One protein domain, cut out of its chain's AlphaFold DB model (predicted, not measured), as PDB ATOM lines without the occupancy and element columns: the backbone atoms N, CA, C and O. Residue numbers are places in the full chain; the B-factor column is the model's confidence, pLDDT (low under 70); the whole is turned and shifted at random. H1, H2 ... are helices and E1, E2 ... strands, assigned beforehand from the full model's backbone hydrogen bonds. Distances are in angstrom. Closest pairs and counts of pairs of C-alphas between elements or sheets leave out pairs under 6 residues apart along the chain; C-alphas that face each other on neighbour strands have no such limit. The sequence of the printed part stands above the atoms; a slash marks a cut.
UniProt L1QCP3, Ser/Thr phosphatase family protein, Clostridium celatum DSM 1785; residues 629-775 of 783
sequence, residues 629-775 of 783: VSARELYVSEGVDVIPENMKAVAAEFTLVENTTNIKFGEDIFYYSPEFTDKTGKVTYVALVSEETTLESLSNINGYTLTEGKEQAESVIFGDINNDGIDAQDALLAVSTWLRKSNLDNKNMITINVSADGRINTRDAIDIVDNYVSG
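Overview. This is residues 629 to 775 of the 783 residues of the protein "Ser/Thr phosphatase family protein" of Clostridium celatum DSM 1785 (UniProt L1QCP3). A strongly twisted sheet of six antiparallel strands makes one end of the domain, and a helical pair, H3 and H5, makes the other end of the long axis, the two helices meeting at a steep tilt. Short H4 packs on one face of the sheet over E5, H2 is on the opposite face, and H1 crosses over E5. The printed part has 147 residues with five named helices and six named strands, in the order E1 E2 E3 E4 H1 E5 H2 E6 H3 H4 H5; the sheet's order is E1 E2 E5 E4 E3 E6, and the class is mixed, helices and strands. It is compact, with a radius of gyration of the C-alphas of 15.2 A, and only just elongated, with spans of 47 by 31 by 24 A.

Arrangement. E1, residues 629 to 636, is an edge strand and forms a hairpin with E2, residues 647 to 654; N 632 and O 651 are 2.8 A apart. E2 is antiparallel to E5, residues 683 to 690, with N 652 and O 685 2.8 A apart. E4, residues 668 to 672, pairs in a staggered way: with E5 over 671 to 672, N 686 and O 671 being 2.8 A apart, and with E3, residues 661 to 665, over 668 to 670, N 670 and O 663 being 3.0 A apart. E3 and E4 form a hairpin. The other edge strand, E6, residues 704 to 708, is antiparallel to E3, with N 705 and O 664 2.8 A apart. H4, residues 746 to 750, is on the sheet over E5 at a height over the sheet of 8.4 A; its closest C-alphas to E5 are those of Asn 746 and Leu 688, 6.2 A apart. H2, residues 695 to 698, is on the opposite face, only just over E2, on which 3 of its 4 C-alphas fall. H1, residues 674 to 680, runs across the strands over E5, at 83 degrees on the local plane. H3, residues 728 to 740, is not on the sheet; it touches residues 765 to 769 of H5, residues 762 to 774, at a steep tilt of 58 degrees, opposite ways, and their closest C-alphas, of Val 735 and Ala 765, are 5.1 A apart. Every O i to N i+4 pair is within hydrogen-bond range in H1, H3, H4 and H5; H2 is too short for such a pair.

Along the chain. E1 begins at C-alpha 629 (87.559, 122.703, 107.315) and spans 20.2 A; E2 spans 22.1 A and E5 22.4 A. H3 begins at C-alpha 728 (102.731, 93.433, 118.941) and spans 17.8 A. H5 spans 18.0 A and ends at C-alpha 774 (106.663, 85.277, 106.494).

Size, cuts and confidence. The C-alphas farthest apart, of Asn 702 and Gly 775, are 49.9 A apart. The printed part has no cut; the links E6 to H3 and H4 to H5 are long. Residues 770 to 775, of which 770 to 774 belong to H5, stand free. The mean pLDDT of the printed part is 80.8, and residues 639 to 640 and 754 to 775 are under 70.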
ATOM      1  N   VAL A 629      87.490 124.155 107.190       89.56
ATOM      2  CA  VAL A 629      87.559 122.703 107.315       89.56
ATOM      3  C   VAL A 629      87.471 122.066 105.940       89.56
ATOM      4  O   VAL A 629      86.572 122.360 105.158       89.56
ATOM      5  N   SER A 630      88.413 121.178 105.644       90.00
ATOM      6  CA  SER A 630      88.348 120.302 104.478       90.00
ATOM      7  C   SER A 630      88.308 118.857 104.941       90.00
ATOM      8  O   SER A 630      89.213 118.413 105.651       90.00
ATOM      9  N   ALA A 631      87.276 118.121 104.536       92.44
ATOM     10  CA  ALA A 631      87.123 116.723 104.900       92.44
ATOM     11  C   ALA A 631      87.526 115.782 103.761       92.44
ATOM     12  O   ALA A 631      87.288 116.052 102.582       92.44
ATOM     13  N   ARG A 632      88.092 114.634 104.129       89.56
ATOM     14  CA  ARG A 632      88.364 113.513 103.230       89.56
ATOM     15  C   ARG A 632      87.865 112.210 103.824       89.56
ATOM     16  O   ARG A 632      87.827 112.021 105.038       89.56
ATOM     17  N   GLU A 633      87.529 111.293 102.939       88.88
ATOM     18  CA  GLU A 633      87.176 109.930 103.296       88.88
ATOM     19  C   GLU A 633      88.455 109.106 103.452       88.88
ATOM     20  O   GLU A 633      89.312 109.109 102.565       88.88
ATOM     21  N   LEU A 634      88.607 108.444 104.599       83.88
ATOM     22  CA  LEU A 634      89.714 107.519 104.842       83.88
ATOM     23  C   LEU A 634      89.326 106.107 104.414       83.88
ATOM     24  O   LEU A 634      90.144 105.385 103.842       83.88
ATOM     25  N   TYR A 635      88.078 105.720 104.703       83.25
ATOM     26  CA  TYR A 635      87.575 104.386 104.420       83.25
ATOM     27  C   TYR A 635      86.044 104.303 104.448       83.25
ATOM     28  O   TYR A 635      85.420 104.847 105.359       83.25
ATOM     29  N   VAL A 636      85.463 103.552 103.509       77.31
ATOM     30  CA  VAL A 636      84.039 103.169 103.475       77.31
ATOM     31  C   VAL A 636      83.952 101.663 103.635       77.31
ATOM     32  O   VAL A 636      84.694 100.938 102.974       77.31
ATOM     33  N   SER A 637      83.065 101.199 104.515       72.44
ATOM     34  CA  SER A 637      82.888  99.769 104.760       72.44
ATOM     35  C   SER A 637      82.420  99.036 103.502       72.44
ATOM     36  O   SER A 637      81.456  99.441 102.860       72.44
ATOM     37  N   GLU A 638      83.061  97.909 103.185       70.06
ATOM     38  CA  GLU A 638      82.598  96.974 102.149       70.06
ATOM     39  C   GLU A 638      81.795  95.794 102.754       70.06
ATOM     40  O   GLU A 638      81.535  94.791 102.088       70.06
ATOM     41  N   GLY A 639      81.410  95.889 104.035       65.44
ATOM     42  CA  GLY A 639      80.601  94.898 104.764       65.44
ATOM     43  C   GLY A 639      81.341  93.662 105.283       65.44
ATOM     44  O   GLY A 639      80.750  92.771 105.906       65.44
ATOM     45  N   VAL A 640      82.660  93.609 105.104       68.44
ATOM     46  CA  VAL A 640      83.524  92.519 105.591       68.44
ATOM     47  C   VAL A 640      84.526  92.964 106.666       68.44
ATOM     48  O   VAL A 640      85.321  92.147 107.135       68.44
ATOM     49  N   ASP A 641      84.425  94.212 107.130       70.12
ATOM     50  CA  ASP A 641      85.447  94.897 107.931       70.12
ATOM     51  C   ASP A 641      85.017  95.202 109.373       70.12
ATOM     52  O   ASP A 641      83.903  94.883 109.794       70.12
ATOM     53  N   VAL A 642      85.940  95.776 110.159       75.06
ATOM     54  CA  VAL A 642      85.687  96.186 111.555       75.06
ATOM     55  C   VAL A 642      84.727  97.377 111.619       75.06
ATOM     56  O   VAL A 642      83.947  97.486 112.561       75.06
ATOM     57  N   ILE A 643      84.753  98.241 110.602       80.75
ATOM     58  CA  ILE A 643      83.828  99.367 110.484       80.75
ATOM     59  C   ILE A 643      82.454  98.842 110.018       80.75
ATOM     60  O   ILE A 643      82.390  98.181 108.975       80.75
ATOM     61  N   PRO A 644      81.354  99.121 110.749       82.19
ATOM     62  CA  PRO A 644      80.005  98.685 110.378       82.19
ATOM     63  C   PRO A 644      79.582  99.132 108.971       82.19
ATOM     64  O   PRO A 644      79.970 100.209 108.532       82.19
ATOM     65  N   GLU A 645      78.729  98.343 108.302       81.75
ATOM     66  CA  GLU A 645      78.246  98.594 106.924       81.75
ATOM     67  C   GLU A 645      77.630  99.984 106.713       81.75
ATOM     68  O   GLU A 645      77.664 100.493 105.606       81.75
ATOM     69  N   ASN A 646      77.077 100.602 107.756       86.50
ATOM     70  CA  ASN A 646      76.405 101.899 107.694       86.50
ATOM     71  C   ASN A 646      77.274 103.074 108.180       86.50
ATOM     72  O   ASN A 646      76.749 104.156 108.455       86.50
ATOM     73  N   MET A 647      78.576 102.851 108.362       88.19
ATOM     74  CA  MET A 647      79.520 103.834 108.883       88.19
ATOM     75  C   MET A 647      80.743 103.948 107.971       88.19
ATOM     76  O   MET A 647      81.125 103.011 107.270       88.19
ATOM     77  N   LYS A 648      81.410 105.098 108.033       89.62
ATOM     78  CA  LYS A 648      82.677 105.352 107.346       89.62
ATOM     79  C   LYS A 648      83.630 106.161 108.213       89.62
ATOM     80  O   LYS A 648      83.200 106.924 109.078       89.62
ATOM     81  N   ALA A 649      84.925 105.997 107.967       90.62
ATOM     82  CA  ALA A 649      85.966 106.770 108.628       90.62
ATOM     83  C   ALA A 649      86.344 107.988 107.782       90.62
ATOM     84  O   ALA A 649      86.592 107.882 106.576       90.62
ATOM     85  N   VAL A 650      86.419 109.146 108.428       92.94
ATOM     86  CA  VAL A 650      86.726 110.428 107.788       92.94
ATOM     87  C   VAL A 650      87.834 111.156 108.539       92.94
ATOM     88  O   VAL A 650      88.020 110.952 109.737       92.94
ATOM     89  N   ALA A 651      88.550 112.024 107.827       92.75
ATOM     90  CA  ALA A 651      89.455 113.009 108.406       92.75
ATOM     91  C   ALA A 651      88.975 114.416 108.047       92.75
ATOM     92  O   ALA A 651      88.652 114.670 106.888       92.75
ATOM     93  N   ALA A 652      88.966 115.319 109.021       93.75
ATOM     94  CA  ALA A 652      88.680 116.738 108.862       93.75
ATOM     95  C   ALA A 652      89.938 117.544 109.209       93.75
ATOM     96  O   ALA A 652      90.454 117.462 110.323       93.75
ATOM     97  N   GLU A 653      90.453 118.284 108.231       93.06
ATOM     98  CA  GLU A 653      91.634 119.135 108.369       93.06
ATOM     99  C   GLU A 653      91.182 120.572 108.602       93.06
ATOM    100  O   GLU A 653      90.464 121.129 107.769       93.06
ATOM    101  N   PHE A 654      91.616 121.164 109.708       87.56
ATOM    102  CA  PHE A 654      91.248 122.511 110.106       87.56
ATOM    103  C   PHE A 654      92.408 123.486 109.913       87.56
ATOM    104  O   PHE A 654      93.573 123.170 110.181       87.56
ATOM    105  N   THR A 655      92.080 124.701 109.481       79.94
ATOM    106  CA  THR A 655      92.965 125.864 109.584       79.94
ATOM    107  C   THR A 655      92.540 126.711 110.773       79.94
ATOM    108  O   THR A 655      91.352 126.827 111.059       79.94
ATOM    109  N   LEU A 656      93.516 127.288 111.481       71.75
ATOM    110  CA  LEU A 656      93.282 128.205 112.610       71.75
ATOM    111  C   LEU A 656      92.490 127.597 113.786       71.75
ATOM    112  O   LEU A 656      91.967 128.329 114.620       71.75
ATOM    113  N   VAL A 657      92.439 126.265 113.876       81.25
ATOM    114  CA  VAL A 657      91.952 125.522 115.044       81.25
ATOM    115  C   VAL A 657      93.150 124.881 115.719       81.25
ATOM    116  O   VAL A 657      93.898 124.143 115.080       81.25
ATOM    117  N   GLU A 658      93.338 125.156 117.006       84.31
ATOM    118  CA  GLU A 658      94.413 124.550 117.788       84.31
ATOM    119  C   GLU A 658      94.090 123.091 118.144       84.31
ATOM    120  O   GLU A 658      92.928 122.687 118.258       84.31
ATOM    121  N   ASN A 659      95.128 122.284 118.372       84.62
ATOM    122  CA  ASN A 659      94.984 120.879 118.779       84.62
ATOM    123  C   ASN A 659      94.465 120.695 120.221       84.62
ATOM    124  O   ASN A 659      94.357 119.569 120.696       84.62
ATOM    125  N   THR A 660      94.146 121.786 120.915       88.06
ATOM    126  CA  THR A 660      93.495 121.848 122.233       88.06
ATOM    127  C   THR A 660      91.966 121.956 122.137       88.06
ATOM    128  O   THR A 660      91.268 121.943 123.153       88.06
ATOM    129  N   THR A 661      91.416 122.062 120.923       88.56
ATOM    130  CA  THR A 661      89.980 122.273 120.688       88.56
ATOM    131  C   THR A 661      89.225 120.949 120.596       88.56
ATOM    132  O   THR A 661      89.518 120.114 119.748       88.56
ATOM    133  N   ASN A 662      88.189 120.757 121.411       89.25
ATOM    134  CA  ASN A 662      87.306 119.595 121.286       89.25
ATOM    135  C   ASN A 662      86.304 119.807 120.143       89.25
ATOM    136  O   ASN A 662      85.635 120.844 120.097       89.25
ATOM    137  N   ILE A 663      86.177 118.818 119.250       91.50
ATOM    138  CA  ILE A 663      85.386 118.926 118.015       91.50
ATOM    139  C   ILE A 663      84.265 117.882 117.978       91.50
ATOM    140  O   ILE A 663      84.487 116.691 118.207       91.50
ATOM    141  N   LYS A 664      83.051 118.332 117.635       91.44
ATOM    142  CA  LYS A 664      81.905 117.467 117.319       91.44
ATOM    143  C   LYS A 664      81.235 117.860 116.009       91.44
ATOM    144  O   LYS A 664      81.153 119.048 115.708       91.44
ATOM    145  N   PHE A 665      80.684 116.883 115.296       92.19
ATOM    146  CA  PHE A 665      79.785 117.092 114.156       92.19
ATOM    147  C   PHE A 665      78.448 116.409 114.459       92.19
ATOM    148  O   PHE A 665      78.348 115.183 114.472       92.19
ATOM    149  N   GLY A 666      77.421 117.194 114.796       88.12
ATOM    150  CA  GLY A 666      76.226 116.647 115.444       88.12
ATOM    151  C   GLY A 666      76.576 115.995 116.792       88.12
ATOM    152  O   GLY A 666      77.098 116.663 117.681       88.12
ATOM    153  N   GLU A 667      76.306 114.695 116.933       87.62
ATOM    154  CA  GLU A 667      76.658 113.906 118.128       87.62
ATOM    155  C   GLU A 667      78.006 113.169 117.992       87.62
ATOM    156  O   GLU A 667      78.525 112.650 118.983       87.62
ATOM    157  N   ASP A 668      78.589 113.131 116.789       92.81
ATOM    158  CA  ASP A 668      79.818 112.388 116.516       92.81
ATOM    159  C   ASP A 668      81.044 113.158 117.025       92.81
ATOM    160  O   ASP A 668      81.218 114.349 116.747       92.81
ATOM    161  N   ILE A 669      81.909 112.470 117.775       93.06
ATOM    162  CA  ILE A 669      83.137 113.030 118.354       93.06
ATOM    163  C   ILE A 669      84.297 112.848 117.376       93.06
ATOM    164  O   ILE A 669      84.517 111.751 116.858       93.06
ATOM    165  N   PHE A 670      85.048 113.925 117.167       94.88
ATOM    166  CA  PHE A 670      86.253 113.960 116.349       94.88
ATOM    167  C   PHE A 670      87.487 113.970 117.251       94.88
ATOM    168  O   PHE A 670      87.601 114.810 118.143       94.88
ATOM    169  N   TYR A 671      88.413 113.047 117.006       94.25
ATOM    170  CA  TYR A 671      89.623 112.858 117.808       94.25
ATOM    171  C   TYR A 671      90.842 113.416 117.086       94.25
ATOM    172  O   TYR A 671      90.990 113.221 115.878       94.25
ATOM    173  N   TYR A 672      91.720 114.103 117.813       94.12
ATOM    174  CA  TYR A 672      92.921 114.699 117.233       94.12
ATOM    175  C   TYR A 672      93.869 113.606 116.716       94.12
ATOM    176  O   TYR A 672      94.144 112.635 117.417       94.12
ATOM    177  N   SER A 673      94.383 113.751 115.494       91.00
ATOM    178  CA  SER A 673      95.373 112.837 114.917       91.00
ATOM    179  C   SER A 673      96.709 113.565 114.738       91.00
ATOM    180  O   SER A 673      96.860 114.345 113.785       91.00
ATOM    181  N   PRO A 674      97.698 113.320 115.622       87.69
ATOM    182  CA  PRO A 674      99.046 113.863 115.470       87.69
ATOM    183  C   PRO A 674      99.681 113.435 114.141       87.69
ATOM    184  O   PRO A 674     100.202 114.268 113.412       87.69
ATOM    185  N   GLU A 675      99.535 112.161 113.763       83.75
ATOM    186  CA  GLU A 675     100.157 111.592 112.561       83.75
ATOM    187  C   GLU A 675      99.664 112.246 111.267       83.75
ATOM    188  O   GLU A 675     100.460 112.576 110.384       83.75
ATOM    189  N   PHE A 676      98.350 112.464 111.137       83.69
ATOM    190  CA  PHE A 676      97.838 113.191 109.981       83.69
ATOM    191  C   PHE A 676      98.210 114.666 110.027       83.69
ATOM    192  O   PHE A 676      98.504 115.215 108.971       83.69
ATOM    193  N   THR A 677      98.243 115.277 111.213       84.50
ATOM    194  CA  THR A 677      98.645 116.679 111.372       84.50
ATOM    195  C   THR A 677     100.083 116.907 110.923       84.50
ATOM    196  O   THR A 677     100.336 117.797 110.111       84.50
ATOM    197  N   ASP A 678     101.006 116.053 111.358       81.31
ATOM    198  CA  ASP A 678     102.411 116.107 110.958       81.31
ATOM    199  C   ASP A 678     102.573 115.868 109.451       81.31
ATOM    200  O   ASP A 678     103.394 116.504 108.788       81.31
ATOM    201  N   LYS A 679     101.759 114.972 108.879       76.19
ATOM    202  CA  LYS A 679     101.809 114.629 107.452       76.19
ATOM    203  C   LYS A 679     101.238 115.719 106.542       76.19
ATOM    204  O   LYS A 679     101.713 115.872 105.418       76.19
ATOM    205  N   THR A 680     100.193 116.423 106.974       73.69
ATOM    206  CA  THR A 680      99.460 117.396 106.142       73.69
ATOM    207  C   THR A 680      99.856 118.840 106.437       73.69
ATOM    208  O   THR A 680      99.569 119.722 105.628       73.69
ATOM    209  N   GLY A 681     100.503 119.096 107.579       77.25
ATOM    210  CA  GLY A 681     100.794 120.439 108.081       77.25
ATOM    211  C   GLY A 681      99.554 121.191 108.577       77.25
ATOM    212  O   GLY A 681      99.637 122.389 108.837       77.25
ATOM    213  N   LYS A 682      98.403 120.517 108.692       80.00
ATOM    214  CA  LYS A 682      97.127 121.091 109.141       80.00
ATOM    215  C   LYS A 682      96.579 120.292 110.310       80.00
ATOM    216  O   LYS A 682      96.609 119.064 110.276       80.00
ATOM    217  N   VAL A 683      96.023 120.965 111.318       90.69
ATOM    218  CA  VAL A 683      95.455 120.293 112.495       90.69
ATOM    219  C   VAL A 683      94.313 119.385 112.044       90.69
ATOM    220  O   VAL A 683      93.289 119.849 111.552       90.69
ATOM    221  N   THR A 684      94.518 118.075 112.159       92.38
ATOM    222  CA  THR A 684      93.627 117.067 111.581       92.38
ATOM    223  C   THR A 684      92.954 116.256 112.675       92.38
ATOM    224  O   THR A 684      93.618 115.743 113.576       92.38
ATOM    225  N   TYR A 685      91.639 116.092 112.559       94.88
ATOM    226  CA  TYR A 685      90.845 115.226 113.422       94.88
ATOM    227  C   TYR A 685      90.207 114.098 112.615       94.88
ATOM    228  O   TYR A 685      89.916 114.262 111.430       94.88
ATOM    229  N   VAL A 686      89.967 112.956 113.250       93.31
ATOM    230  CA  VAL A 686      89.357 111.776 112.630       93.31
ATOM    231  C   VAL A 686      88.144 111.305 113.416       93.31
ATOM    232  O   VAL A 686      88.083 111.447 114.638       93.31
ATOM    233  N   ALA A 687      87.169 110.740 112.714       94.31
ATOM    234  CA  ALA A 687      85.950 110.227 113.321       94.31
ATOM    235  C   ALA A 687      85.356 109.082 112.504       94.31
ATOM    236  O   ALA A 687      85.643 108.927 111.313       94.31
ATOM    237  N   LEU A 688      84.474 108.325 113.156       91.44
ATOM    238  CA  LEU A 688      83.551 107.422 112.488       91.44
ATOM    239  C   LEU A 688      82.179 108.094 112.407       91.44
ATOM    240  O   LEU A 688      81.617 108.454 113.438       91.44
ATOM    241  N   VAL A 689      81.651 108.243 111.195       93.12
ATOM    242  CA  VAL A 689      80.372 108.914 110.917       93.12
ATOM    243  C   VAL A 689      79.452 108.003 110.106       93.12
ATOM    244  O   VAL A 689      79.913 107.031 109.505       93.12
ATOM    245  N   SER A 690      78.157 108.325 110.062       91.31
ATOM    246  CA  SER A 690      77.200 107.661 109.163       91.31
ATOM    247  C   SER A 690      77.677 107.714 107.706       91.31
ATOM    248  O   SER A 690      78.171 108.748 107.246       91.31
ATOM    249  N   GLU A 691      77.495 106.627 106.954       88.62
ATOM    250  CA  GLU A 691      77.834 106.570 105.523       88.62
ATOM    251  C   GLU A 691      77.136 107.684 104.714       88.62
ATOM    252  O   GLU A 691      77.744 108.289 103.823       88.62
ATOM    253  N   GLU A 692      75.905 108.028 105.108       90.25
ATOM    254  CA  GLU A 692      75.066 109.076 104.506       90.25
ATOM    255  C   GLU A 692      75.628 110.500 104.681       90.25
ATOM    256  O   GLU A 692      75.228 111.426 103.972       90.25
ATOM    257  N   THR A 693      76.558 110.711 105.621       93.06
ATOM    258  CA  THR A 693      77.175 112.022 105.853       93.06
ATOM    259  C   THR A 693      78.077 112.388 104.670       93.06
ATOM    260  O   THR A 693      79.087 111.732 104.401       93.06
ATOM    261  N   THR A 694      77.747 113.447 103.931       93.50
ATOM    262  CA  THR A 694      78.486 113.824 102.715       93.50
ATOM    263  C   THR A 694      79.781 114.575 103.039       93.50
ATOM    264  O   THR A 694      79.842 115.333 104.009       93.50
ATOM    265  N   LEU A 695      80.812 114.441 102.194       91.88
ATOM    266  CA  LEU A 695      82.057 115.217 102.333       91.88
ATOM    267  C   LEU A 695      81.829 116.731 102.227       91.88
ATOM    268  O   LEU A 695      82.545 117.500 102.861       91.88
ATOM    269  N   GLU A 696      80.818 117.155 101.466       91.38
ATOM    270  CA  GLU A 696      80.398 118.558 101.389       91.38
ATOM    271  C   GLU A 696      79.907 119.062 102.752       91.38
ATOM    272  O   GLU A 696      80.335 120.123 103.200       91.38
ATOM    273  N   SER A 697      79.083 118.274 103.456       91.81
ATOM    274  CA  SER A 697      78.616 118.635 104.800       91.81
ATOM    275  C   SER A 697      79.759 118.690 105.819       91.81
ATOM    276  O   SER A 697      79.817 119.615 106.624       91.81
ATOM    277  N   LEU A 698      80.717 117.763 105.725       92.75
ATOM    278  CA  LEU A 698      81.903 117.714 106.587       92.75
ATOM    279  C   LEU A 698      82.951 118.783 106.246       92.75
ATOM    280  O   LEU A 698      83.815 119.061 107.071       92.75
ATOM    281  N   SER A 699      82.892 119.384 105.057       92.62
ATOM    282  CA  SER A 699      83.770 120.494 104.651       92.62
ATOM    283  C   SER A 699      83.128 121.865 104.901       92.62
ATOM    284  O   SER A 699      83.610 122.885 104.415       92.62
ATOM    285  N   ASN A 700      82.026 121.910 105.654       86.81
ATOM    286  CA  ASN A 700      81.373 123.144 106.072       86.81
ATOM    287  C   ASN A 700      81.580 123.355 107.574       86.81
ATOM    288  O   ASN A 700      81.022 122.619 108.390       86.81
ATOM    289  N   ILE A 701      82.340 124.390 107.946       86.44
ATOM    290  CA  ILE A 701      82.684 124.671 109.349       86.44
ATOM    291  C   ILE A 701      81.447 124.859 110.236       86.44
ATOM    292  O   ILE A 701      81.456 124.468 111.397       86.44
ATOM    293  N   ASN A 702      80.342 125.357 109.673       84.25
ATOM    294  CA  ASN A 702      79.103 125.592 110.418       84.25
ATOM    295  C   ASN A 702      78.412 124.300 110.885       84.25
ATOM    296  O   ASN A 702      77.477 124.364 111.680       84.25
ATOM    297  N   GLY A 703      78.832 123.134 110.382       83.50
ATOM    298  CA  GLY A 703      78.364 121.835 110.864       83.50
ATOM    299  C   GLY A 703      79.052 121.365 112.151       83.50
ATOM    300  O   GLY A 703      78.594 120.395 112.757       83.50
ATOM    301  N   TYR A 704      80.126 122.038 112.581       89.50
ATOM    302  CA  TYR A 704      80.926 121.640 113.736       89.50
ATOM    303  C   TYR A 704      80.616 122.473 114.978       89.50
ATOM    304  O   TYR A 704      80.406 123.683 114.920       89.50
ATOM    305  N   THR A 705      80.649 121.815 116.134       88.31
ATOM    306  CA  THR A 705      80.713 122.469 117.444       88.31
ATOM    307  C   THR A 705      82.154 122.416 117.936       88.31
ATOM    308  O   THR A 705      82.696 121.326 118.127       88.31
ATOM    309  N   LEU A 706      82.760 123.587 118.133       87.94
ATOM    310  CA  LEU A 706      84.130 123.752 118.620       87.94
ATOM    311  C   LEU A 706      84.092 124.208 120.081       87.94
ATOM    312  O   LEU A 706      83.364 125.139 120.423       87.94
ATOM    313  N   THR A 707      84.831 123.540 120.962       84.38
ATOM    314  CA  THR A 707      84.942 123.925 122.377       84.38
ATOM    315  C   THR A 707      86.409 123.997 122.774       84.38
ATOM    316  O   THR A 707      87.081 122.967 122.843       84.38
ATOM    317  N   GLU A 708      86.901 125.208 123.035       81.06
ATOM    318  CA  GLU A 708      88.289 125.442 123.440       81.06
ATOM    319  C   GLU A 708      88.616 124.752 124.770       81.06
ATOM    320  O   GLU A 708      87.850 124.805 125.738       81.06
ATOM    321  N   GLY A 709      89.773 124.094 124.806       77.19
ATOM    322  CA  GLY A 709      90.338 123.447 125.983       77.19
ATOM    323  C   GLY A 709      91.692 124.048 126.357       77.19
ATOM    324  O   GLY A 709      92.349 124.697 125.552       77.19
ATOM    325  N   LYS A 710      92.125 123.826 127.604       73.69
ATOM    326  CA  LYS A 710      93.478 124.194 128.072       73.69
ATOM    327  C   LYS A 710      94.517 123.092 127.849       73.69
ATOM    328  O   LYS A 710      95.707 123.335 128.006       73.69
ATOM    329  N   GLU A 711      94.059 121.887 127.541       83.56
ATOM    330  CA  GLU A 711      94.880 120.701 127.312       83.56
ATOM    331  C   GLU A 711      94.615 120.184 125.897       83.56
ATOM    332  O   GLU A 711      93.608 120.545 125.285       83.56
ATOM    333  N   GLN A 712      95.526 119.365 125.371       81.88
ATOM    334  CA  GLN A 712      95.365 118.748 124.056       81.88
ATOM    335  C   GLN A 712      94.039 117.978 123.997       81.88
ATOM    336  O   GLN A 712      93.693 117.247 124.928       81.88
ATOM    337  N   ALA A 713      93.301 118.155 122.901       87.88
ATOM    338  CA  ALA A 713      92.081 117.413 122.643       87.88
ATOM    339  C   ALA A 713      92.381 115.912 122.603       87.88
ATOM    340  O   ALA A 713      93.487 115.488 122.262       87.88
ATOM    341  N   GLU A 714      91.383 115.101 122.944       89.94
ATOM    342  CA  GLU A 714      91.554 113.655 122.994       89.94
ATOM    343  C   GLU A 714      92.071 113.122 121.651       89.94
ATOM    344  O   GLU A 714      91.427 113.280 120.609       89.94
ATOM    345  N   SER A 715      93.256 112.509 121.680       89.25
ATOM    346  CA  SER A 715      93.941 112.054 120.479       89.25
ATOM    347  C   SER A 715      93.708 110.576 120.192       89.25
ATOM    348  O   SER A 715      93.410 109.777 121.086       89.25
ATOM    349  N   VAL A 716      93.901 110.212 118.930       88.50
ATOM    350  CA  VAL A 716      94.030 108.831 118.470       88.50
ATOM    351  C   VAL A 716      95.318 108.680 117.672       88.50
ATOM    352  O   VAL A 716      95.667 109.540 116.859       88.50
ATOM    353  N   ILE A 717      96.018 107.579 117.922       83.94
ATOM    354  CA  ILE A 717      97.194 107.144 117.171       83.94
ATOM    355  C   ILE A 717      96.788 105.863 116.445       83.94
ATOM    356  O   ILE A 717      96.187 104.967 117.043       83.94
ATOM    357  N   PHE A 718      97.052 105.790 115.146       82.62
ATOM    358  CA  PHE A 718      96.722 104.604 114.373       82.62
ATOM    359  C   PHE A 718      97.642 103.450 114.773       82.62
ATOM    360  O   PHE A 718      98.858 103.578 114.792       82.62
ATOM    361  N   GLY A 719      97.044 102.316 115.111       77.31
ATOM    362  CA  GLY A 719      97.722 101.096 115.527       77.31
ATOM    363  C   GLY A 719      97.872 100.940 117.038       77.31
ATOM    364  O   GLY A 719      98.293  99.871 117.448       77.31
ATOM    365  N   ASP A 720      97.517 101.943 117.848       79.38
ATOM    366  CA  ASP A 720      97.635 101.930 119.315       79.38
ATOM    367  C   ASP A 720      96.231 101.860 119.945       79.38
ATOM    368  O   ASP A 720      95.499 102.853 120.000       79.38
ATOM    369  N   ILE A 721      95.791 100.661 120.341       76.81
ATOM    370  CA  ILE A 721      94.395 100.412 120.748       76.81
ATOM    371  C   ILE A 721      94.205 100.663 122.251       76.81
ATOM    372  O   ILE A 721      93.110 101.004 122.699       76.81
ATOM    373  N   ASN A 722      95.255 100.487 123.047       78.38
ATOM    374  CA  ASN A 722      95.244 100.636 124.506       78.38
ATOM    375  C   ASN A 722      95.932 101.932 124.989       78.38
ATOM    376  O   ASN A 722      95.912 102.203 126.193       78.38
ATOM    377  N   ASN A 723      96.470 102.741 124.069       75.88
ATOM    378  CA  ASN A 723      97.175 103.991 124.335       75.88
ATOM    379  C   ASN A 723      98.450 103.789 125.183       75.88
ATOM    380  O   ASN A 723      98.770 104.629 126.034       75.88
ATOM    381  N   ASP A 724      99.151 102.664 124.993       79.31
ATOM    382  CA  ASP A 724     100.472 102.385 125.582       79.31
ATOM    383  C   ASP A 724     101.627 102.369 124.561       79.31
ATOM    384  O   ASP A 724     102.796 102.233 124.946       79.31
ATOM    385  N   GLY A 725     101.310 102.684 123.303       75.50
ATOM    386  CA  GLY A 725     102.230 102.778 122.180       75.50
ATOM    387  C   GLY A 725     102.176 101.535 121.297       75.50
ATOM    388  O   GLY A 725     102.236 100.420 121.791       75.50
ATOM    389  N   ILE A 726     102.161 101.744 119.976       75.19
ATOM    390  CA  ILE A 726     101.975 100.683 118.972       75.19
ATOM    391  C   ILE A 726     102.961  99.524 119.178       75.19
ATOM    392  O   ILE A 726     104.166  99.661 118.920       75.19
ATOM    393  N   ASP A 727     102.442  98.357 119.556       76.25
ATOM    394  CA  ASP A 727     103.241  97.153 119.737       76.25
ATOM    395  C   ASP A 727     102.596  95.872 119.152       76.25
ATOM    396  O   ASP A 727     101.614  95.873 118.402       76.25
ATOM    397  N   ALA A 728     103.215  94.722 119.431       74.12
ATOM    398  CA  ALA A 728     102.731  93.433 118.941       74.12
ATOM    399  C   ALA A 728     101.395  92.999 119.581       74.12
ATOM    400  O   ALA A 728     100.681  92.178 118.995       74.12
ATOM    401  N   GLN A 729     101.064  93.500 120.774       76.94
ATOM    402  CA  GLN A 729      99.785  93.278 121.439       76.94
ATOM    403  C   GLN A 729      98.665  94.006 120.699       76.94
ATOM    404  O   GLN A 729      97.639  93.373 120.443       76.94
ATOM    405  N   ASP A 730      98.876  95.255 120.278       76.06
ATOM    406  CA  ASP A 730      97.892  95.996 119.482       76.06
ATOM    407  C   ASP A 730      97.635  95.334 118.132       76.06
ATOM    408  O   ASP A 730      96.488  95.101 117.748       76.06
ATOM    409  N   ALA A 731      98.700  94.924 117.438       73.94
ATOM    410  CA  ALA A 731      98.589  94.200 116.176       73.94
ATOM    411  C   ALA A 731      97.807  92.878 116.341       73.94
ATOM    412  O   ALA A 731      96.940  92.538 115.529       73.94
ATOM    413  N   LEU A 732      98.056  92.134 117.427       75.19
ATOM    414  CA  LEU A 732      97.324  90.904 117.735       75.19
ATOM    415  C   LEU A 732      95.862  91.177 118.115       75.19
ATOM    416  O   LEU A 732      94.979  90.380 117.776       75.19
ATOM    417  N   LEU A 733      95.597  92.276 118.821       77.19
ATOM    418  CA  LEU A 733      94.257  92.703 119.202       77.19
ATOM    419  C   LEU A 733      93.461  93.166 117.979       77.19
ATOM    420  O   LEU A 733      92.305  92.768 117.852       77.19
ATOM    421  N   ALA A 734      94.073  93.886 117.037       75.75
ATOM    422  CA  ALA A 734      93.482  94.253 115.750       75.75
ATOM    423  C   ALA A 734      93.068  93.006 114.950       75.75
ATOM    424  O   ALA A 734      91.903  92.854 114.577       75.75
ATOM    425  N   VAL A 735      93.987  92.047 114.778       76.06
ATOM    426  CA  VAL A 735      93.713  90.775 114.083       76.06
ATOM    427  C   VAL A 735      92.637  89.960 114.807       76.06
ATOM    428  O   VAL A 735      91.737  89.408 114.173       76.06
ATOM    429  N   SER A 736      92.690  89.888 116.139       75.94
ATOM    430  CA  SER A 736      91.699  89.161 116.941       75.94
ATOM    431  C   SER A 736      90.321  89.811 116.875       75.94
ATOM    432  O   SER A 736      89.319  89.100 116.781       75.94
ATOM    433  N   THR A 737      90.263  91.140 116.904       77.88
ATOM    434  CA  THR A 737      89.034  91.922 116.765       77.88
ATOM    435  C   THR A 737      88.419  91.680 115.399       77.88
ATOM    436  O   THR A 737      87.236  91.357 115.335       77.88
ATOM    437  N   TRP A 738      89.220  91.738 114.334       74.00
ATOM    438  CA  TRP A 738      88.766  91.486 112.972       74.00
ATOM    439  C   TRP A 738      88.266  90.044 112.784       74.00
ATOM    440  O   TRP A 738      87.122  89.831 112.382       74.00
ATOM    441  N   LEU A 739      89.059  89.038 113.179       73.19
ATOM    442  CA  LEU A 739      88.692  87.620 113.046       73.19
ATOM    443  C   LEU A 739      87.465  87.231 113.879       73.19
ATOM    444  O   LEU A 739      86.685  86.371 113.469       73.19
ATOM    445  N   ARG A 740      87.318  87.808 115.077       76.50
ATOM    446  CA  ARG A 740      86.231  87.466 116.010       76.50
ATOM    447  C   ARG A 740      85.041  88.417 115.930       76.50
ATOM    448  O   ARG A 740      84.055  88.153 116.613       76.50
ATOM    449  N   LYS A 741      85.133  89.489 115.136       70.56
ATOM    450  CA  LYS A 741      84.179  90.609 115.096       70.56
ATOM    451  C   LYS A 741      83.781  91.068 116.502       70.56
ATOM    452  O   LYS A 741      82.603  91.106 116.850       70.56
ATOM    453  N   SER A 742      84.781  91.319 117.347       71.50
ATOM    454  CA  SER A 742      84.528  91.777 118.719       71.50
ATOM    455  C   SER A 742      83.971  93.202 118.690       71.50
ATOM    456  O   SER A 742      84.442  94.019 117.906       71.50
ATOM    457  N   ASN A 743      82.983  93.502 119.537       71.25
ATOM    458  CA  ASN A 743      82.419  94.850 119.619       71.25
ATOM    459  C   ASN A 743      83.457  95.816 120.207       71.25
ATOM    460  O   ASN A 743      83.852  95.654 121.362       71.25
ATOM    461  N   LEU A 744      83.843  96.821 119.425       76.56
ATOM    462  CA  LEU A 744      84.630  97.970 119.859       76.56
ATOM    463  C   LEU A 744      83.756  99.224 119.893       76.56
ATOM    464  O   LEU A 744      82.731  99.298 119.215       76.56
ATOM    465  N   ASP A 745      84.166 100.208 120.690       85.38
ATOM    466  CA  ASP A 745      83.625 101.560 120.575       85.38
ATOM    467  C   ASP A 745      84.203 102.287 119.348       85.38
ATOM    468  O   ASP A 745      85.155 101.832 118.709       85.38
ATOM    469  N   ASN A 746      83.617 103.436 119.008       85.94
ATOM    470  CA  ASN A 746      83.996 104.189 117.813       85.94
ATOM    471  C   ASN A 746      85.463 104.633 117.814       85.94
ATOM    472  O   ASN A 746      86.073 104.646 116.748       85.94
ATOM    473  N   LYS A 747      86.028 104.966 118.983       87.56
ATOM    474  CA  LYS A 747      87.421 105.406 119.109       87.56
ATOM    475  C   LYS A 747      88.372 104.252 118.797       87.56
ATOM    476  O   LYS A 747      89.259 104.390 117.964       87.56
ATOM    477  N   ASN A 748      88.127 103.092 119.395       84.88
ATOM    478  CA  ASN A 748      88.931 101.895 119.190       84.88
ATOM    479  C   ASN A 748      88.780 101.312 117.777       84.88
ATOM    480  O   ASN A 748      89.690 100.662 117.280       84.88
ATOM    481  N   MET A 749      87.646 101.529 117.101       83.88
ATOM    482  CA  MET A 749      87.498 101.117 115.699       83.88
ATOM    483  C   MET A 749      88.382 101.936 114.755       83.88
ATOM    484  O   MET A 749      88.964 101.370 113.832       83.88
ATOM    485  N   ILE A 750      88.488 103.251 114.969       86.12
ATOM    486  CA  ILE A 750      89.293 104.117 114.097       86.12
ATOM    487  C   ILE A 750      90.791 104.053 114.403       86.12
ATOM    488  O   ILE A 750      91.572 104.415 113.536       86.12
ATOM    489  N   THR A 751      91.217 103.550 115.567       83.88
ATOM    490  CA  THR A 751      92.644 103.304 115.849       83.88
ATOM    491  C   THR A 751      93.181 102.049 115.156       83.88
ATOM    492  O   THR A 751      94.382 101.825 115.169       83.88
ATOM    493  N   ILE A 752      92.358 101.226 114.495       78.75
ATOM    494  CA  ILE A 752      92.828 100.008 113.813       78.75
ATOM    495  C   ILE A 752      93.425 100.359 112.441       78.75
ATOM    496  O   ILE A 752      92.795 100.189 111.406       78.75
ATOM    497  N   ASN A 753      94.660 100.851 112.426       75.56
ATOM    498  CA  ASN A 753      95.517 100.864 111.240       75.56
ATOM    499  C   ASN A 753      96.974 100.721 111.684       75.56
ATOM    500  O   ASN A 753      97.583 101.648 112.197       75.56
ATOM    501  N   VAL A 754      97.538  99.544 111.469       68.62
ATOM    502  CA  VAL A 754      98.916  99.209 111.858       68.62
ATOM    503  C   VAL A 754      99.922  99.338 110.713       68.62
ATOM    504  O   VAL A 754     101.125  99.207 110.930       68.62
ATOM    505  N   SER A 755      99.445  99.533 109.481       66.94
ATOM    506  CA  SER A 755     100.294  99.699 108.299       66.94
ATOM    507  C   SER A 755     100.696 101.164 108.095       66.94
ATOM    508  O   SER A 755     101.586 101.453 107.291       66.94
ATOM    509  N   ALA A 756     100.049 102.080 108.830       61.34
ATOM    510  CA  ALA A 756     100.190 103.532 108.744       61.34
ATOM    511  C   ALA A 756      99.967 104.086 107.318       61.34
ATOM    512  O   ALA A 756     100.389 105.198 106.981       61.34
ATOM    513  N   ASP A 757      99.278 103.329 106.457       66.44
ATOM    514  CA  ASP A 757      98.991 103.718 105.073       66.44
ATOM    515  C   ASP A 757      97.868 104.776 104.971       66.44
ATOM    516  O   ASP A 757      97.632 105.356 103.905       66.44
ATOM    517  N   GLY A 758      97.220 105.080 106.101       63.19
ATOM    518  CA  GLY A 758      96.131 106.041 106.232       63.19
ATOM    519  C   GLY A 758      94.760 105.506 105.811       63.19
ATOM    520  O   GLY A 758      93.802 106.277 105.795       63.19
ATOM    521  N   ARG A 759      94.644 104.216 105.475       66.94
ATOM    522  CA  ARG A 759      93.391 103.526 105.152       66.94
ATOM    523  C   ARG A 759      93.118 102.456 106.197       66.94
ATOM    524  O   ARG A 759      93.863 101.502 106.286       66.94
ATOM    525  N   ILE A 760      92.021 102.562 106.935       69.56
ATOM    526  CA  ILE A 760      91.596 101.510 107.874       69.56
ATOM    527  C   ILE A 760      90.956 100.379 107.067       69.56
ATOM    528  O   ILE A 760      89.820 100.533 106.639       69.56
ATOM    529  N   ASN A 761      91.649  99.275 106.786       67.88
ATOM    530  CA  ASN A 761      91.095  98.245 105.904       67.88
ATOM    531  C   ASN A 761      91.521  96.806 106.251       67.88
ATOM    532  O   ASN A 761      92.442  96.558 107.024       67.88
ATOM    533  N   THR A 762      90.847  95.822 105.644       65.06
ATOM    534  CA  THR A 762      91.097  94.382 105.850       65.06
ATOM    535  C   THR A 762      92.559  93.980 105.642       65.06
ATOM    536  O   THR A 762      93.035  93.010 106.238       65.06
ATOM    537  N   ARG A 763      93.275  94.703 104.773       65.94
ATOM    538  CA  ARG A 763      94.674  94.445 104.447       65.94
ATOM    539  C   ARG A 763      95.598  94.742 105.619       65.94
ATOM    540  O   ARG A 763      96.596  94.055 105.728       65.94
ATOM    541  N   ASP A 764      95.234  95.633 106.541       67.94
ATOM    542  CA  ASP A 764      96.039  95.910 107.738       67.94
ATOM    543  C   ASP A 764      96.150  94.668 108.633       67.94
ATOM    544  O   ASP A 764      97.230  94.307 109.097       67.94
ATOM    545  N   ALA A 765      95.039  93.944 108.810       65.38
ATOM    546  CA  ALA A 765      95.022  92.685 109.551       65.38
ATOM    547  C   ALA A 765      95.740  91.554 108.790       65.38
ATOM    548  O   ALA A 765      96.412  90.722 109.404       65.38
ATOM    549  N   ILE A 766      95.614  91.518 107.459       66.81
ATOM    550  CA  ILE A 766      96.261  90.508 106.607       66.81
ATOM    551  C   ILE A 766      97.772  90.740 106.527       66.81
ATOM    552  O   ILE A 766      98.516  89.778 106.660       66.81
ATOM    553  N   ASP A 767      98.238  91.979 106.394       64.88
ATOM    554  CA  ASP A 767      99.657  92.335 106.307       64.88
ATOM    555  C   ASP A 767     100.382  92.044 107.634       64.88
ATOM    556  O   ASP A 767     101.536  91.615 107.620       64.88
ATOM    557  N   ILE A 768      99.713  92.164 108.794       62.75
ATOM    558  CA  ILE A 768     100.248  91.661 110.077       62.75
ATOM    559  C   ILE A 768     100.407  90.143 110.043       62.75
ATOM    560  O   ILE A 768     101.453  89.624 110.437       62.75
ATOM    561  N   VAL A 769      99.372  89.416 109.607       62.69
ATOM    562  CA  VAL A 769      99.400  87.947 109.539       62.69
ATOM    563  C   VAL A 769     100.469  87.483 108.552       62.69
ATOM    564  O   VAL A 769     101.241  86.581 108.875       62.69
ATOM    565  N   ASP A 770     100.582  88.129 107.397       63.38
ATOM    566  CA  ASP A 770     101.583  87.833 106.381       63.38
ATOM    567  C   ASP A 770     102.992  88.166 106.879       63.38
ATOM    568  O   ASP A 770     103.885  87.342 106.699       63.38
ATOM    569  N   ASN A 771     103.222  89.275 107.592       59.78
ATOM    570  CA  ASN A 771     104.518  89.569 108.228       59.78
ATOM    571  C   ASN A 771     104.869  88.569 109.349       59.78
ATOM    572  O   ASN A 771     106.018  88.128 109.459       59.78
ATOM    573  N   TYR A 772     103.882  88.142 110.142       57.28
ATOM    574  CA  TYR A 772     104.059  87.159 111.216       57.28
ATOM    575  C   TYR A 772     104.366  85.752 110.673       57.28
ATOM    576  O   TYR A 772     105.217  85.041 111.209       57.28
ATOM    577  N   VAL A 773     103.706  85.352 109.582       55.09
ATOM    578  CA  VAL A 773     103.896  84.047 108.929       55.09
ATOM    579  C   VAL A 773     105.138  84.034 108.024       55.09
ATOM    580  O   VAL A 773     105.788  82.994 107.907       55.09
ATOM    581  N   SER A 774     105.512  85.166 107.412       54.44
ATOM    582  CA  SER A 774     106.663  85.277 106.494       54.44
ATOM    583  C   SER A 774     108.002  85.604 107.168       54.44
ATOM    584  O   SER A 774     109.047  85.508 106.521       54.44
ATOM    585  N   GLY A 775     108.001  85.879 108.474       55.47
ATOM    586  CA  GLY A 775     109.189  85.843 109.318       55.47
ATOM    587  C   GLY A 775     110.244  86.889 108.970       55.47
ATOM    588  O   GLY A 775     111.315  86.529 108.481       55.47
TER     589      GLY A 775